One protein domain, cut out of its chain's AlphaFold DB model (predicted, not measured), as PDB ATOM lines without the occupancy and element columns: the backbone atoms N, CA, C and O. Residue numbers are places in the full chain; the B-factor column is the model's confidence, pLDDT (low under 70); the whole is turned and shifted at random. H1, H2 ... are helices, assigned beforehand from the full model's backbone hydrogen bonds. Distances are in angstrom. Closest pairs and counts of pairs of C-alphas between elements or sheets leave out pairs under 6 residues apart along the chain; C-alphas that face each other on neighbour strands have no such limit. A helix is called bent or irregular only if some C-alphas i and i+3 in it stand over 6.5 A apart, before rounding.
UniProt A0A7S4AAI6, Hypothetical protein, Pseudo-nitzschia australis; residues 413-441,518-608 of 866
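Overview. This is residues 413 to 441 and 518 to 608 of the 866 residues of the protein "Hypothetical protein" of Pseudo-nitzschia australis (UniProt A0A7S4AAI6). A bent helix, H3, joins two uneven lobes: in the smaller, H1 and H2 make a corner beside its first arm, H3a; in the larger, H4, H5, H6 and H7 cluster with its second arm, H3b. The printed part has 120 residues with seven named helices, H1 to H7 in that order, and no named strand, all helix in class. It is only just compact, close to loose, with a radius of gyration of the C-alphas of 16.2 A and spans of 47 by 34 by 24 A.

Arrangement. H1, residues 413 to 423, and H2, residues 427 to 436, only just touch, with 3 pairs of C-alphas within 8 A, and touch only at the corner; their closest C-alphas, Ile 422 and Val 430, are 6.6 A apart. H3, residues 518 to 540, assigned as one helix by its hydrogen bonds, is bent: C-alphas 530 and 533 are 7.9 A apart, and its arms, H3a, residues 518 to 530, and H3b, residues 533 to 540, stand about perpendicular at 73 degrees. H3a, with residues 522 to 523 alone, only just touches H1, with 3 pairs of C-alphas within 8 A, the closest those of Phe 419 and Arg 523 at 7.0 A. H3b and H4, residues 548 to 559, form a helical hairpin at a steep tilt of 42 degrees, opposite ways; H4 touches with residues 554 to 558 alone, and the closest C-alphas, Leu 538 and Phe 554, are 7.2 A apart. H5, residues 563 to 573, touches residues 524 to 528 of H3a, about perpendicular at 80 degrees, closest at the C-alphas of Met 528 and Val 565, 6.2 A. H6, residues 581 to 584, touches H5, and H7, residues 589 to 599, touches H6; the closest C-alphas are Glu 567 and Ile 584, 5.9 A, and Ile 583 and Asp 591, 5.5 A. H7 touches residues 555 to 559 of H4, about perpendicular at 80 degrees, with the closest C-alphas, Ala 555 and Val 592, 6.6 A apart. Every O i to N i+4 pair is within hydrogen-bond range in H1, H2, H3a, H3b, H4 and H5, and 6 of 7 are in H7; H6 is too short for such a pair.

Along the chain. H1 begins at C-alpha 413 (-49.996, -4.756, 5.368), and H7 ends at C-alpha 599 (-21.259, -4.743, 20.540). From first to last C-alpha, H3a is 18.4 A long, H4 16.4 A and H5 15.2 A.

Size, cuts and confidence. The C-alphas farthest apart, Gly 424 and Ala 608, are 49.5 A apart. Residues 442 to 517 are not printed, and C-alphas 441 and 518 are 13.5 A apart across the cut. Of the links that are printed whole, none is long. Mean pLDDT of the printed part is 77.3; residues 413 to 414, 417 to 441, 518 and 602 to 608 are under 70.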
ATOM      1  N   ASN A 413     -49.228  -4.100   6.429       68.12
ATOM      2  CA  ASN A 413     -49.996  -4.756   5.368       68.12
ATOM      3  C   ASN A 413     -49.159  -5.734   4.529       68.12
ATOM      4  O   ASN A 413     -49.662  -6.795   4.191       68.12
ATOM      5  N   GLU A 414     -47.918  -5.396   4.162       68.25
ATOM      6  CA  GLU A 414     -47.039  -6.300   3.397       68.25
ATOM      7  C   GLU A 414     -46.549  -7.462   4.261       68.25
ATOM      8  O   GLU A 414     -46.373  -8.576   3.770       68.25
ATOM      9  N   LEU A 415     -46.327  -7.206   5.551       71.81
ATOM     10  CA  LEU A 415     -45.966  -8.223   6.526       71.81
ATOM     11  C   LEU A 415     -47.149  -9.159   6.815       71.81
ATOM     12  O   LEU A 415     -46.953 -10.370   6.796       71.81
ATOM     13  N   GLU A 416     -48.368  -8.636   6.981       70.88
ATOM     14  CA  GLU A 416     -49.585  -9.451   7.111       70.88
ATOM     15  C   GLU A 416     -49.940 -10.170   5.793       70.88
ATOM     16  O   GLU A 416     -50.378 -11.311   5.832       70.88
ATOM     17  N   GLU A 417     -49.693  -9.585   4.612       64.69
ATOM     18  CA  GLU A 417     -49.876 -10.262   3.311       64.69
ATOM     19  C   GLU A 417     -48.894 -11.433   3.143       64.69
ATOM     20  O   GLU A 417     -49.294 -12.522   2.727       64.69
ATOM     21  N   ARG A 418     -47.625 -11.255   3.535       64.12
ATOM     22  CA  ARG A 418     -46.623 -12.338   3.584       64.12
ATOM     23  C   ARG A 418     -46.970 -13.387   4.635       64.12
ATOM     24  O   ARG A 418     -46.828 -14.579   4.369       64.12
ATOM     25  N   PHE A 419     -47.432 -12.965   5.810       64.19
ATOM     26  CA  PHE A 419     -47.851 -13.867   6.872       64.19
ATOM     27  C   PHE A 419     -49.085 -14.680   6.462       64.19
ATOM     28  O   PHE A 419     -49.031 -15.898   6.548       64.19
ATOM     29  N   GLU A 420     -50.152 -14.066   5.943       60.06
ATOM     30  CA  GLU A 420     -51.339 -14.775   5.440       60.06
ATOM     31  C   GLU A 420     -51.002 -15.679   4.246       60.06
ATOM     32  O   GLU A 420     -51.543 -16.779   4.152       60.06
ATOM     33  N   ALA A 421     -50.062 -15.292   3.375       58.53
ATOM     34  CA  ALA A 421     -49.557 -16.180   2.327       58.53
ATOM     35  C   ALA A 421     -48.861 -17.426   2.909       58.53
ATOM     36  O   ALA A 421     -49.133 -18.535   2.455       58.53
ATOM     37  N   ILE A 422     -48.016 -17.268   3.938       53.31
ATOM     38  CA  ILE A 422     -47.304 -18.376   4.602       53.31
ATOM     39  C   ILE A 422     -48.240 -19.207   5.498       53.31
ATOM     40  O   ILE A 422     -48.100 -20.420   5.555       53.31
ATOM     41  N   LYS A 423     -49.233 -18.593   6.141       55.25
ATOM     42  CA  LYS A 423     -50.306 -19.223   6.935       55.25
ATOM     43  C   LYS A 423     -51.312 -19.974   6.053       55.25
ATOM     44  O   LYS A 423     -51.927 -20.940   6.496       55.25
ATOM     45  N   GLY A 424     -51.470 -19.528   4.806       51.78
ATOM     46  CA  GLY A 424     -52.154 -20.247   3.735       51.78
ATOM     47  C   GLY A 424     -51.367 -21.458   3.222       51.78
ATOM     48  O   GLY A 424     -51.959 -22.334   2.595       51.78
ATOM     49  N   LEU A 425     -50.066 -21.558   3.526       56.16
ATOM     50  CA  LEU A 425     -49.321 -22.808   3.408       56.16
ATOM     51  C   LEU A 425     -49.588 -23.674   4.658       56.16
ATOM     52  O   LEU A 425     -49.392 -23.212   5.780       56.16
ATOM     53  N   PRO A 426     -49.974 -24.948   4.505       65.00
ATOM     54  CA  PRO A 426     -50.111 -25.865   5.635       65.00
ATOM     55  C   PRO A 426     -48.819 -26.102   6.431       65.00
ATOM     56  O   PRO A 426     -47.713 -25.940   5.910       65.00
ATOM     57  N   ASP A 427     -48.985 -26.583   7.672       55.97
ATOM     58  CA  ASP A 427     -47.981 -26.764   8.743       55.97
ATOM     59  C   ASP A 427     -46.586 -27.220   8.267       55.97
ATOM     60  O   ASP A 427     -45.562 -26.784   8.791       55.97
ATOM     61  N   ILE A 428     -46.563 -28.109   7.270       51.47
ATOM     62  CA  ILE A 428     -45.390 -28.675   6.589       51.47
ATOM     63  C   ILE A 428     -44.429 -27.588   6.093       51.47
ATOM     64  O   ILE A 428     -43.230 -27.655   6.354       51.47
ATOM     65  N   LEU A 429     -44.941 -26.599   5.360       56.75
ATOM     66  CA  LEU A 429     -44.119 -25.574   4.717       56.75
ATOM     67  C   LEU A 429     -43.699 -24.490   5.712       56.75
ATOM     68  O   LEU A 429     -42.559 -24.036   5.656       56.75
ATOM     69  N   VAL A 430     -44.564 -24.165   6.679       65.00
ATOM     70  CA  VAL A 430     -44.220 -23.307   7.825       65.00
ATOM     71  C   VAL A 430     -43.087 -23.941   8.643       65.00
ATOM     72  O   VAL A 430     -42.106 -23.278   8.966       65.00
ATOM     73  N   THR A 431     -43.163 -25.251   8.897       60.06
ATOM     74  CA  THR A 431     -42.110 -26.030   9.569       60.06
ATOM     75  C   THR A 431     -40.806 -26.044   8.776       60.06
ATOM     76  O   THR A 431     -39.754 -25.785   9.347       60.06
ATOM     77  N   ILE A 432     -40.853 -26.292   7.463       56.84
ATOM     78  CA  ILE A 432     -39.655 -26.271   6.604       56.84
ATOM     79  C   ILE A 432     -39.004 -24.879   6.587       56.84
ATOM     80  O   ILE A 432     -37.777 -24.785   6.598       56.84
ATOM     81  N   TYR A 433     -39.800 -23.807   6.593       64.81
ATOM     82  CA  TYR A 433     -39.304 -22.433   6.666       64.81
ATOM     83  C   TYR A 433     -38.638 -22.134   8.023       64.81
ATOM     84  O   TYR A 433     -37.473 -21.738   8.060       64.81
ATOM     85  N   LEU A 434     -39.308 -22.438   9.141       62.53
ATOM     86  CA  LEU A 434     -38.741 -22.283  10.490       62.53
ATOM     87  C   LEU A 434     -37.477 -23.137  10.701       62.53
ATOM     88  O   LEU A 434     -36.517 -22.671  11.312       62.53
ATOM     89  N   GLN A 435     -37.443 -24.359  10.156       62.09
ATOM     90  CA  GLN A 435     -36.274 -25.240  10.194       62.09
ATOM     91  C   GLN A 435     -35.103 -24.678   9.379       62.09
ATOM     92  O   GLN A 435     -33.971 -24.693   9.858       62.09
ATOM     93  N   ARG A 436     -35.357 -24.163   8.168       53.41
ATOM     94  CA  ARG A 436     -34.324 -23.550   7.314       53.41
ATOM     95  C   ARG A 436     -33.638 -22.369   8.004       53.41
ATOM     96  O   ARG A 436     -32.438 -22.187   7.820       53.41
ATOM     97  N   ASN A 437     -34.388 -21.623   8.809       55.16
ATOM     98  CA  ASN A 437     -33.922 -20.403   9.463       55.16
ATOM     99  C   ASN A 437     -33.412 -20.642  10.901       55.16
ATOM    100  O   ASN A 437     -33.165 -19.688  11.633       55.16
ATOM    101  N   GLY A 438     -33.257 -21.904  11.328       53.00
ATOM    102  CA  GLY A 438     -32.713 -22.268  12.647       53.00
ATOM    103  C   GLY A 438     -33.663 -22.056  13.835       53.00
ATOM    104  O   GLY A 438     -33.272 -22.256  14.979       53.00
ATOM    105  N   LEU A 439     -34.925 -21.696  13.591       57.19
ATOM    106  CA  LEU A 439     -35.903 -21.319  14.623       57.19
ATOM    107  C   LEU A 439     -36.662 -22.512  15.227       57.19
ATOM    108  O   LEU A 439     -37.628 -22.330  15.965       57.19
ATOM    109  N   TYR A 440     -36.240 -23.733  14.896       58.53
ATOM    110  CA  TYR A 440     -36.888 -24.976  15.314       58.53
ATOM    111  C   TYR A 440     -36.279 -25.585  16.593       58.53
ATOM    112  O   TYR A 440     -36.902 -26.440  17.218       58.53
ATOM    113  N   ASP A 441     -35.098 -25.120  17.022       47.47
ATOM    114  CA  ASP A 441     -34.361 -25.638  18.190       47.47
ATOM    115  C   ASP A 441     -34.858 -25.052  19.534       47.47
ATOM    116  O   ASP A 441     -34.080 -24.653  20.403       47.47
ATOM    117  N   LEU A 518     -46.500 -18.711  17.948       69.81
ATOM    118  CA  LEU A 518     -46.072 -19.055  16.601       69.81
ATOM    119  C   LEU A 518     -46.233 -17.869  15.632       69.81
ATOM    120  O   LEU A 518     -45.456 -17.777  14.686       69.81
ATOM    121  N   TYR A 519     -47.184 -16.953  15.875       70.50
ATOM    122  CA  TYR A 519     -47.375 -15.744  15.066       70.50
ATOM    123  C   TYR A 519     -46.162 -14.818  15.187       70.50
ATOM    124  O   TYR A 519     -45.483 -14.568  14.193       70.50
ATOM    125  N   GLU A 520     -45.828 -14.379  16.405       75.50
ATOM    126  CA  GLU A 520     -44.703 -13.462  16.636       75.50
ATOM    127  C   GLU A 520     -43.348 -14.094  16.284       75.50
ATOM    128  O   GLU A 520     -42.485 -13.425  15.717       75.50
ATOM    129  N   ASN A 521     -43.157 -15.397  16.528       75.25
ATOM    130  CA  ASN A 521     -41.919 -16.080  16.138       75.25
ATOM    131  C   ASN A 521     -41.749 -16.178  14.612       75.25
ATOM    132  O   ASN A 521     -40.644 -15.964  14.111       75.25
ATOM    133  N   LEU A 522     -42.822 -16.453  13.861       75.44
ATOM    134  CA  LEU A 522     -42.790 -16.499  12.396       75.44
ATOM    135  C   LEU A 522     -42.669 -15.094  11.778       75.44
ATOM    136  O   LEU A 522     -41.906 -14.893  10.836       75.44
ATOM    137  N   ARG A 523     -43.364 -14.105  12.347       80.50
ATOM    138  CA  ARG A 523     -43.227 -12.676  12.027       80.50
ATOM    139  C   ARG A 523     -41.779 -12.212  12.183       80.50
ATOM    140  O   ARG A 523     -41.235 -11.584  11.275       80.50
ATOM    141  N   LEU A 524     -41.144 -12.565  13.299       83.38
ATOM    142  CA  LEU A 524     -39.745 -12.256  13.566       83.38
ATOM    143  C   LEU A 524     -38.808 -13.002  12.605       83.38
ATOM    144  O   LEU A 524     -37.881 -12.379  12.103       83.38
ATOM    145  N   ALA A 525     -39.079 -14.266  12.253       75.69
ATOM    146  CA  ALA A 525     -38.318 -15.006  11.235       75.69
ATOM    147  C   ALA A 525     -38.202 -14.240   9.907       75.69
ATOM    148  O   ALA A 525     -37.105 -14.028   9.395       75.69
ATOM    149  N   ILE A 526     -39.343 -13.765   9.397       76.06
ATOM    150  CA  ILE A 526     -39.446 -13.038   8.124       76.06
ATOM    151  C   ILE A 526     -38.695 -11.699   8.192       76.06
ATOM    152  O   ILE A 526     -38.100 -11.273   7.202       76.06
ATOM    153  N   GLN A 527     -38.687 -11.043   9.358       84.06
ATOM    154  CA  GLN A 527     -37.883  -9.841   9.577       84.06
ATOM    155  C   GLN A 527     -36.378 -10.163   9.649       84.06
ATOM    156  O   GLN A 527     -35.597  -9.464   9.009       84.06
ATOM    157  N   MET A 528     -35.955 -11.215  10.366       82.81
ATOM    158  CA  MET A 528     -34.539 -11.608  10.442       82.81
ATOM    159  C   MET A 528     -33.965 -11.884   9.043       82.81
ATOM    160  O   MET A 528     -32.926 -11.323   8.706       82.81
ATOM    161  N   ASP A 529     -34.675 -12.658   8.211       75.31
ATOM    162  CA  ASP A 529     -34.291 -12.932   6.816       75.31
ATOM    163  C   ASP A 529     -34.147 -11.646   5.989       75.31
ATOM    164  O   ASP A 529     -33.197 -11.488   5.223       75.31
ATOM    165  N   TYR A 530     -35.102 -10.719   6.126       83.25
ATOM    166  CA  TYR A 530     -35.136  -9.477   5.351       83.25
ATOM    167  C   TYR A 530     -33.970  -8.535   5.694       83.25
ATOM    168  O   TYR A 530     -33.484  -7.819   4.818       83.25
ATOM    169  N   TYR A 531     -33.502  -8.549   6.946       88.19
ATOM    170  CA  TYR A 531     -32.405  -7.701   7.419       88.19
ATOM    171  C   TYR A 531     -31.041  -8.414   7.509       88.19
ATOM    172  O   TYR A 531     -30.064  -7.757   7.865       88.19
ATOM    173  N   ASP A 532     -30.916  -9.705   7.164       84.94
ATOM    174  CA  ASP A 532     -29.685 -10.486   7.396       84.94
ATOM    175  C   ASP A 532     -28.419  -9.838   6.809       84.94
ATOM    176  O   ASP A 532     -27.413  -9.728   7.504       84.94
ATOM    177  N   LEU A 533     -28.475  -9.286   5.590       75.12
ATOM    178  CA  LEU A 533     -27.335  -8.566   5.003       75.12
ATOM    179  C   LEU A 533     -26.879  -7.378   5.875       75.12
ATOM    180  O   LEU A 533     -25.683  -7.139   6.021       75.12
ATOM    181  N   GLN A 534     -27.812  -6.652   6.495       84.19
ATOM    182  CA  GLN A 534     -27.494  -5.555   7.412       84.19
ATOM    183  C   GLN A 534     -26.929  -6.077   8.743       84.19
ATOM    184  O   GLN A 534     -26.020  -5.465   9.302       84.19
ATOM    185  N   LEU A 535     -27.400  -7.233   9.220       87.75
ATOM    186  CA  LEU A 535     -26.871  -7.900  10.414       87.75
ATOM    187  C   LEU A 535     -25.444  -8.430  10.190       87.75
ATOM    188  O   LEU A 535     -24.595  -8.254  11.057       87.75
ATOM    189  N   GLN A 536     -25.144  -8.992   9.014       81.88
ATOM    190  CA  GLN A 536     -23.785  -9.399   8.628       81.88
ATOM    191  C   GLN A 536     -22.808  -8.210   8.606       81.88
ATOM    192  O   GLN A 536     -21.659  -8.342   9.027       81.88
ATOM    193  N   LEU A 537     -23.257  -7.033   8.157       79.88
ATOM    194  CA  LEU A 537     -22.447  -5.810   8.201       79.88
ATOM    195  C   LEU A 537     -22.215  -5.325   9.638       79.88
ATOM    196  O   LEU A 537     -21.106  -4.898   9.962       79.88
ATOM    197  N   LEU A 538     -23.219  -5.439  10.515       85.75
ATOM    198  CA  LEU A 538     -23.062  -5.142  11.943       85.75
ATOM    199  C   LEU A 538     -22.090  -6.119  12.638       85.75
ATOM    200  O   LEU A 538     -21.304  -5.683  13.480       85.75
ATOM    201  N   ASP A 539     -22.084  -7.399  12.250       84.69
ATOM    202  CA  ASP A 539     -21.131  -8.402  12.745       84.69
ATOM    203  C   ASP A 539     -19.676  -8.049  12.350       84.69
ATOM    204  O   ASP A 539     -18.764  -8.161  13.173       84.69
ATOM    205  N   GLN A 540     -19.439  -7.551  11.126       79.06
ATOM    206  CA  GLN A 540     -18.096  -7.172  10.642       79.06
ATOM    207  C   GLN A 540     -17.455  -6.025  11.444       79.06
ATOM    208  O   GLN A 540     -16.245  -6.036  11.694       79.06
ATOM    209  N   GLY A 541     -18.247  -5.051  11.903       77.56
ATOM    210  CA  GLY A 541     -17.735  -3.906  12.672       77.56
ATOM    211  C   GLY A 541     -17.137  -4.270  14.030       77.56
ATOM    212  O   GLY A 541     -16.400  -3.470  14.597       77.56
ATOM    213  N   ARG A 542     -17.381  -5.485  14.542       80.69
ATOM    214  CA  ARG A 542     -16.755  -5.984  15.779       80.69
ATOM    215  C   ARG A 542     -15.251  -6.249  15.626       80.69
ATOM    216  O   ARG A 542     -14.544  -6.307  16.627       80.69
ATOM    217  N   VAL A 543     -14.769  -6.422  14.391       74.81
ATOM    218  CA  VAL A 543     -13.367  -6.756  14.075       74.81
ATOM    219  C   VAL A 543     -12.531  -5.505  13.772       74.81
ATOM    220  O   VAL A 543     -11.329  -5.483  14.032       74.81
ATOM    221  N   ILE A 544     -13.152  -4.451  13.232       74.88
ATOM    222  CA  ILE A 544     -12.461  -3.265  12.707       74.88
ATOM    223  C   ILE A 544     -12.680  -2.067  13.647       74.88
ATOM    224  O   ILE A 544     -13.827  -1.745  13.957       74.88
ATOM    225  N   PRO A 545     -11.627  -1.342  14.079       77.56
ATOM    226  CA  PRO A 545     -11.784  -0.135  14.887       77.56
ATOM    227  C   PRO A 545     -12.434   0.996  14.067       77.56
ATOM    228  O   PRO A 545     -11.755   1.734  13.353       77.56
ATOM    229  N   LEU A 546     -13.759   1.123  14.179       82.38
ATOM    230  CA  LEU A 546     -14.564   2.124  13.474       82.38
ATOM    231  C   LEU A 546     -14.139   3.562  13.828       82.38
ATOM    232  O   LEU A 546     -13.938   3.891  15.000       82.38
ATOM    233  N   SER A 547     -14.074   4.433  12.815       87.31
ATOM    234  CA  SER A 547     -13.962   5.886  13.003       87.31
ATOM    235  C   SER A 547     -15.257   6.482  13.574       87.31
ATOM    236  O   SER A 547     -16.303   5.836  13.545       87.31
ATOM    237  N   ASP A 548     -15.216   7.729  14.055       87.44
ATOM    238  CA  ASP A 548     -16.410   8.414  14.580       87.44
ATOM    239  C   ASP A 548     -17.533   8.526  13.526       87.44
ATOM    240  O   ASP A 548     -18.706   8.327  13.845       87.44
ATOM    241  N   ASP A 549     -17.174   8.765  12.258       83.50
ATOM    242  CA  ASP A 549     -18.123   8.778  11.137       83.50
ATOM    243  C   ASP A 549     -18.696   7.373  10.872       83.50
ATOM    244  O   ASP A 549     -19.915   7.208  10.831       83.50
ATOM    245  N   MET A 550     -17.848   6.335  10.794       82.38
ATOM    246  CA  MET A 550     -18.304   4.947  10.602       82.38
ATOM    247  C   MET A 550     -19.155   4.437  11.773       82.38
ATOM    248  O   MET A 550     -20.073   3.655  11.555       82.38
ATOM    249  N   ARG A 551     -18.878   4.876  13.008       86.12
ATOM    250  CA  ARG A 551     -19.666   4.560  14.211       86.12
ATOM    251  C   ARG A 551     -21.063   5.167  14.135       86.12
ATOM    252  O   ARG A 551     -22.036   4.491  14.451       86.12
ATOM    253  N   LYS A 552     -21.172   6.426  13.705       88.88
ATOM    254  CA  LYS A 552     -22.458   7.105  13.499       88.88
ATOM    255  C   LYS A 552     -23.279   6.421  12.400       88.88
ATOM    256  O   LYS A 552     -24.481   6.225  12.559       88.88
ATOM    257  N   ASP A 553     -22.620   6.027  11.319       85.44
ATOM    258  CA  ASP A 553     -23.218   5.253  10.234       85.44
ATOM    259  C   ASP A 553     -23.688   3.865  10.736       85.44
ATOM    260  O   ASP A 553     -24.819   3.456  10.467       85.44
ATOM    261  N   PHE A 554     -22.901   3.198  11.590       88.25
ATOM    262  CA  PHE A 554     -23.305   1.995  12.337       88.25
ATOM    263  C   PHE A 554     -24.532   2.219  13.234       88.25
ATOM    264  O   PHE A 554     -25.412   1.361  13.299       88.25
ATOM    265  N   ALA A 555     -24.616   3.366  13.915       90.38
ATOM    266  CA  ALA A 555     -25.753   3.716  14.766       90.38
ATOM    267  C   ALA A 555     -27.034   3.878  13.945       90.38
ATOM    268  O   ALA A 555     -28.062   3.321  14.322       90.38
ATOM    269  N   ALA A 556     -26.961   4.548  12.791       88.31
ATOM    270  CA  ALA A 556     -28.086   4.665  11.866       88.31
ATOM    271  C   ALA A 556     -28.524   3.295  11.309       88.31
ATOM    272  O   ALA A 556     -29.720   3.016  11.234       88.31
ATOM    273  N   ALA A 557     -27.569   2.415  10.979       87.81
ATOM    274  CA  ALA A 557     -27.851   1.056  10.515       87.81
ATOM    275  C   ALA A 557     -28.499   0.176  11.598       87.81
ATOM    276  O   ALA A 557     -29.450  -0.550  11.317       87.81
ATOM    277  N   TYR A 558     -28.035   0.265  12.848       93.31
ATOM    278  CA  TYR A 558     -28.672  -0.420  13.974       93.31
ATOM    279  C   TYR A 558     -30.066   0.160  14.274       93.31
ATOM    280  O   TYR A 558     -31.006  -0.595  14.505       93.31
ATOM    281  N   GLN A 559     -30.235   1.487  14.209       92.56
ATOM    282  CA  GLN A 559     -31.523   2.162  14.408       92.56
ATOM    283  C   GLN A 559     -32.575   1.780  13.355       92.56
ATOM    284  O   GLN A 559     -33.751   1.714  13.705       92.56
ATOM    285  N   SER A 560     -32.191   1.498  12.101       90.94
ATOM    286  CA  SER A 560     -33.145   1.099  11.049       90.94
ATOM    287  C   SER A 560     -33.713  -0.318  11.194       90.94
ATOM    288  O   SER A 560     -34.689  -0.647  10.522       90.94
ATOM    289  N   LEU A 561     -33.127  -1.157  12.055       91.88
ATOM    290  CA  LEU A 561     -33.649  -2.495  12.336       91.88
ATOM    291  C   LEU A 561     -34.931  -2.416  13.192       91.88
ATOM    292  O   LEU A 561     -34.971  -1.640  14.154       91.88
ATOM    293  N   PRO A 562     -35.953  -3.255  12.927       93.69
ATOM    294  CA  PRO A 562     -37.125  -3.375  13.788       93.69
ATOM    295  C   PRO A 562     -36.745  -3.714  15.230       93.69
ATOM    296  O   PRO A 562     -35.828  -4.494  15.475       93.69
ATOM    297  N   MET A 563     -37.510  -3.198  16.194       91.19
ATOM    298  CA  MET A 563     -37.286  -3.408  17.630       91.19
ATOM    299  C   MET A 563     -37.074  -4.890  18.005       91.19
ATOM    300  O   MET A 563     -36.169  -5.210  18.772       91.19
ATOM    301  N   GLN A 564     -37.864  -5.783  17.401       89.69
ATOM    302  CA  GLN A 564     -37.828  -7.236  17.610       89.69
ATOM    303  C   GLN A 564     -36.531  -7.867  17.054       89.69
ATOM    304  O   GLN A 564     -35.929  -8.734  17.686       89.69
ATOM    305  N   VAL A 565     -36.051  -7.377  15.903       92.44
ATOM    306  CA  VAL A 565     -34.776  -7.776  15.276       92.44
ATOM    307  C   VAL A 565     -33.582  -7.275  16.091       92.44
ATOM    308  O   VAL A 565     -32.632  -8.026  16.305       92.44
ATOM    309  N   ARG A 566     -33.637  -6.032  16.598       93.88
ATOM    310  CA  ARG A 566     -32.604  -5.451  17.480       93.88
ATOM    311  C   ARG A 566     -32.418  -6.278  18.749       93.88
ATOM    312  O   ARG A 566     -31.281  -6.575  19.117       93.88
ATOM    313  N   GLU A 567     -33.523  -6.665  19.385       91.12
ATOM    314  CA  GLU A 567     -33.522  -7.515  20.577       91.12
ATOM    315  C   GLU A 567     -32.932  -8.899  20.284       91.12
ATOM    316  O   GLU A 567     -31.965  -9.303  20.936       91.12
ATOM    317  N   ARG A 568     -33.425  -9.584  19.243       88.31
ATOM    318  CA  ARG A 568     -32.942 -10.922  18.874       88.31
ATOM    319  C   ARG A 568     -31.457 -10.932  18.499       88.31
ATOM    320  O   ARG A 568     -30.717 -11.792  18.967       88.31
ATOM    321  N   TYR A 569     -30.994  -9.948  17.725       91.00
ATOM    322  CA  TYR A 569     -29.586  -9.820  17.340       91.00
ATOM    323  C   TYR A 569     -28.657  -9.670  18.557       91.00
ATOM    324  O   TYR A 569     -27.681 -10.410  18.686       91.00
ATOM    325  N   VAL A 570     -28.975  -8.767  19.491       90.19
ATOM    326  CA  VAL A 570     -28.125  -8.506  20.667       90.19
ATOM    327  C   VAL A 570     -28.134  -9.674  21.665       90.19
ATOM    328  O   VAL A 570     -27.091  -9.988  22.243       90.19
ATOM    329  N   VAL A 571     -29.277 -10.345  21.843       85.75
ATOM    330  CA  VAL A 571     -29.416 -11.454  22.803       85.75
ATOM    331  C   VAL A 571     -28.872 -12.781  22.259       85.75
ATOM    332  O   VAL A 571     -28.178 -13.485  22.996       85.75
ATOM    333  N   GLU A 572     -29.157 -13.132  20.999       82.25
ATOM    334  CA  GLU A 572     -28.788 -14.434  20.417       82.25
ATOM    335  C   GLU A 572     -27.431 -14.418  19.702       82.25
ATOM    336  O   GLU A 572     -26.579 -15.242  20.027       82.25
ATOM    337  N   LYS A 573     -27.188 -13.490  18.761       79.56
ATOM    338  CA  LYS A 573     -25.925 -13.467  17.988       79.56
ATOM    339  C   LYS A 573     -24.735 -12.947  18.790       79.56
ATOM    340  O   LYS A 573     -23.610 -13.391  18.572       79.56
ATOM    341  N   LEU A 574     -24.957 -11.986  19.686       81.25
ATOM    342  CA  LEU A 574     -23.873 -11.326  20.424       81.25
ATOM    343  C   LEU A 574     -23.699 -11.841  21.864       81.25
ATOM    344  O   LEU A 574     -22.726 -11.472  22.520       81.25
ATOM    345  N   GLU A 575     -24.628 -12.676  22.345       84.19
ATOM    346  CA  GLU A 575     -24.755 -13.172  23.726       84.19
ATOM    347  C   GLU A 575     -24.803 -12.089  24.833       84.19
ATOM    348  O   GLU A 575     -24.578 -12.385  26.013       84.19
ATOM    349  N   ILE A 576     -25.135 -10.834  24.500       83.56
ATOM    350  CA  ILE A 576     -25.051  -9.687  25.423       83.56
ATOM    351  C   ILE A 576     -26.245  -9.675  26.391       83.56
ATOM    352  O   ILE A 576     -27.210  -8.926  26.259       83.56
ATOM    353  N   LYS A 577     -26.148 -10.512  27.426       84.56
ATOM    354  CA  LYS A 577     -27.134 -10.652  28.515       84.56
ATOM    355  C   LYS A 577     -26.972  -9.591  29.622       84.56
ATOM    356  O   LYS A 577     -27.656  -9.665  30.639       84.56
ATOM    357  N   SER A 578     -26.048  -8.638  29.455       83.06
ATOM    358  CA  SER A 578     -25.772  -7.528  30.385       83.06
ATOM    359  C   SER A 578     -26.687  -6.315  30.190       83.06
ATOM    360  O   SER A 578     -26.854  -5.526  31.121       83.06
ATOM    361  N   LEU A 579     -27.265  -6.149  28.997       86.94
ATOM    362  CA  LEU A 579     -28.111  -5.009  28.652       86.94
ATOM    363  C   LEU A 579     -29.574  -5.288  29.008       86.94
ATOM    364  O   LEU A 579     -30.122  -6.339  28.683       86.94
ATOM    365  N   GLU A 580     -30.231  -4.318  29.642       89.19
ATOM    366  CA  GLU A 580     -31.682  -4.354  29.826       89.19
ATOM    367  C   GLU A 580     -32.384  -4.264  28.460       89.19
ATOM    368  O   GLU A 580     -32.011  -3.433  27.627       89.19
ATOM    369  N   ALA A 581     -33.454  -5.038  28.242       86.50
ATOM    370  CA  ALA A 581     -34.254  -4.966  27.012       86.50
ATOM    371  C   ALA A 581     -34.769  -3.539  26.724       86.50
ATOM    372  O   ALA A 581     -34.842  -3.121  25.571       86.50
ATOM    373  N   SER A 582     -35.018  -2.747  27.774       86.44
ATOM    374  CA  SER A 582     -35.346  -1.310  27.735       86.44
ATOM    375  C   SER A 582     -34.305  -0.432  27.017       86.44
ATOM    376  O   SER A 582     -34.656   0.629  26.504       86.44
ATOM    377  N   ILE A 583     -33.035  -0.852  26.994       89.69
ATOM    378  CA  ILE A 583     -31.912  -0.170  26.336       89.69
ATOM    379  C   ILE A 583     -31.785  -0.682  24.897       89.69
ATOM    380  O   ILE A 583     -31.708   0.123  23.976       89.69
ATOM    381  N   ILE A 584     -31.829  -2.006  24.705       89.06
ATOM    382  CA  ILE A 584     -31.707  -2.666  23.390       89.06
ATOM    383  C   ILE A 584     -32.829  -2.218  22.432       89.06
ATOM    384  O   ILE A 584     -32.623  -2.036  21.233       89.06
ATOM    385  N   THR A 585     -34.027  -1.996  22.970       86.62
ATOM    386  CA  THR A 585     -35.207  -1.566  22.208       86.62
ATOM    387  C   THR A 585     -35.330  -0.046  22.041       86.62
ATOM    388  O   THR A 585     -36.197   0.398  21.294       86.62
ATOM    389  N   SER A 586     -34.473   0.766  22.672       90.50
ATOM    390  CA  SER A 586     -34.585   2.235  22.710       90.50
ATOM    391  C   SER A 586     -34.115   2.914  21.416       90.50
ATOM    392  O   SER A 586     -32.981   2.725  20.990       90.50
ATOM    393  N   ASP A 587     -34.933   3.811  20.855       89.81
ATOM    394  CA  ASP A 587     -34.556   4.670  19.713       89.81
ATOM    395  C   ASP A 587     -33.752   5.929  20.119       89.81
ATOM    396  O   ASP A 587     -33.612   6.863  19.331       89.81
ATOM    397  N   LYS A 588     -33.252   6.015  21.361       92.94
ATOM    398  CA  LYS A 588     -32.426   7.153  21.806       92.94
ATOM    399  C   LYS A 588     -30.962   6.933  21.446       92.94
ATOM    400  O   LYS A 588     -30.398   5.905  21.814       92.94
ATOM    401  N   ASP A 589     -30.320   7.948  20.874       90.50
ATOM    402  CA  ASP A 589     -28.890   7.922  20.530       90.50
ATOM    403  C   ASP A 589     -27.992   7.525  21.726       90.50
ATOM    404  O   ASP A 589     -27.101   6.697  21.568       90.50
ATOM    405  N   ASP A 590     -28.273   8.022  22.941       92.50
ATOM    406  CA  ASP A 590     -27.537   7.683  24.180       92.50
ATOM    407  C   ASP A 590     -27.647   6.201  24.604       92.50
ATOM    408  O   ASP A 590     -26.790   5.682  25.331       92.50
ATOM    409  N   ASP A 591     -28.733   5.527  24.218       93.06
ATOM    410  CA  ASP A 591     -28.957   4.110  24.511       93.06
ATOM    411  C   ASP A 591     -28.392   3.241  23.374       93.06
ATOM    412  O   ASP A 591     -27.694   2.269  23.653       93.06
ATOM    413  N   VAL A 592     -28.563   3.651  22.110       91.06
ATOM    414  CA  VAL A 592     -27.947   3.009  20.934       91.06
ATOM    415  C   VAL A 592     -26.420   3.047  20.999       91.06
ATOM    416  O   VAL A 592     -25.782   2.020  20.795       91.06
ATOM    417  N   GLU A 593     -25.812   4.179  21.360       91.31
ATOM    418  CA  GLU A 593     -24.359   4.284  21.555       91.31
ATOM    419  C   GLU A 593     -23.879   3.402  22.723       91.31
ATOM    420  O   GLU A 593     -22.756   2.898  22.702       91.31
ATOM    421  N   ARG A 594     -24.734   3.132  23.724       92.06
ATOM    422  CA  ARG A 594     -24.431   2.153  24.782       92.06
ATOM    423  C   ARG A 594     -24.478   0.721  24.259       92.06
ATOM    424  O   ARG A 594     -23.571  -0.039  24.588       92.06
ATOM    425  N   VAL A 595     -25.475   0.371  23.439       90.38
ATOM    426  CA  VAL A 595     -25.523  -0.933  22.757       90.38
ATOM    427  C   VAL A 595     -24.283  -1.095  21.881       90.38
ATOM    428  O   VAL A 595     -23.523  -2.033  22.091       90.38
ATOM    429  N   LEU A 596     -24.006  -0.152  20.974       90.00
ATOM    430  CA  LEU A 596     -22.825  -0.178  20.107       90.00
ATOM    431  C   LEU A 596     -21.522  -0.300  20.892       90.00
ATOM    432  O   LEU A 596     -20.649  -1.064  20.501       90.00
ATOM    433  N   LYS A 597     -21.373   0.403  22.016       90.50
ATOM    434  CA  LYS A 597     -20.180   0.283  22.860       90.50
ATOM    435  C   LYS A 597     -20.006  -1.117  23.469       90.50
ATOM    436  O   LYS A 597     -18.872  -1.504  23.733       90.50
ATOM    437  N   GLU A 598     -21.079  -1.869  23.684       89.00
ATOM    438  CA  GLU A 598     -21.040  -3.267  24.143       89.00
ATOM    439  C   GLU A 598     -20.840  -4.247  22.962       89.00
ATOM    440  O   GLU A 598     -20.058  -5.186  23.065       89.00
ATOM    441  N   VAL A 599     -21.450  -3.981  21.797       83.81
ATOM    442  CA  VAL A 599     -21.259  -4.743  20.540       83.81
ATOM    443  C   VAL A 599     -19.805  -4.663  20.052       83.81
ATOM    444  O   VAL A 599     -19.215  -5.681  19.689       83.81
ATOM    445  N   LEU A 600     -19.251  -3.447  20.052       84.31
ATOM    446  CA  LEU A 600     -17.906  -3.072  19.600       84.31
ATOM    447  C   LEU A 600     -16.859  -3.142  20.726       84.31
ATOM    448  O   LEU A 600     -15.712  -2.737  20.523       84.31
ATOM    449  N   GLN A 601     -17.224  -3.614  21.923       82.19
ATOM    450  CA  GLN A 601     -16.215  -4.029  22.894       82.19
ATOM    451  C   GLN A 601     -15.533  -5.290  22.338       82.19
ATOM    452  O   GLN A 601     -16.235  -6.222  21.929       82.19
ATOM    453  N   PRO A 602     -14.188  -5.333  22.275       67.88
ATOM    454  CA  PRO A 602     -13.485  -6.518  21.804       67.88
ATOM    455  C   PRO A 602     -13.856  -7.686  22.715       67.88
ATOM    456  O   PRO A 602     -13.830  -7.551  23.937       67.88
ATOM    457  N   VAL A 603     -14.242  -8.815  22.124       64.56
ATOM    458  CA  VAL A 603     -14.761  -9.951  22.890       64.56
ATOM    459  C   VAL A 603     -13.663 -10.475  23.821       64.56
ATOM    460  O   VAL A 603     -12.644 -10.977  23.347       64.56
ATOM    461  N   ASP A 604     -13.893 -10.405  25.137       55.50
ATOM    462  CA  ASP A 604     -13.008 -10.913  26.209       55.50
ATOM    463  C   ASP A 604     -12.955 -12.467  26.266       55.50
ATOM    464  O   ASP A 604     -12.820 -13.098  27.316       55.50
ATOM    465  N   GLU A 605     -13.063 -13.110  25.103       55.12
ATOM    466  CA  GLU A 605     -12.864 -14.541  24.887       55.12
ATOM    467  C   GLU A 605     -11.417 -14.949  25.244       55.12
ATOM    468  O   GLU A 605     -10.469 -14.164  25.100       55.12
ATOM    469  N   PRO A 606     -11.179 -16.211  25.650       50.16
ATOM    470  CA  PRO A 606      -9.852 -16.687  26.036       50.16
ATOM    471  C   PRO A 606      -8.804 -16.625  24.910       50.16
ATOM    472  O   PRO A 606      -7.617 -16.772  25.198       50.16
ATOM    473  N   PHE A 607      -9.192 -16.363  23.657       41.94
ATOM    474  CA  PHE A 607      -8.265 -16.043  22.568       41.94
ATOM    475  C   PHE A 607      -7.511 -14.722  22.814       41.94
ATOM    476  O   PHE A 607      -6.287 -14.673  22.670       41.94
ATOM    477  N   ALA A 608      -8.202 -13.684  23.300       44.72
ATOM    478  CA  ALA A 608      -7.572 -12.437  23.731       44.72
ATOM    479  C   ALA A 608      -6.666 -12.670  24.951       44.72
ATOM    480  O   ALA A 608      -5.561 -12.135  25.015       44.72
TER     481      ALA A 608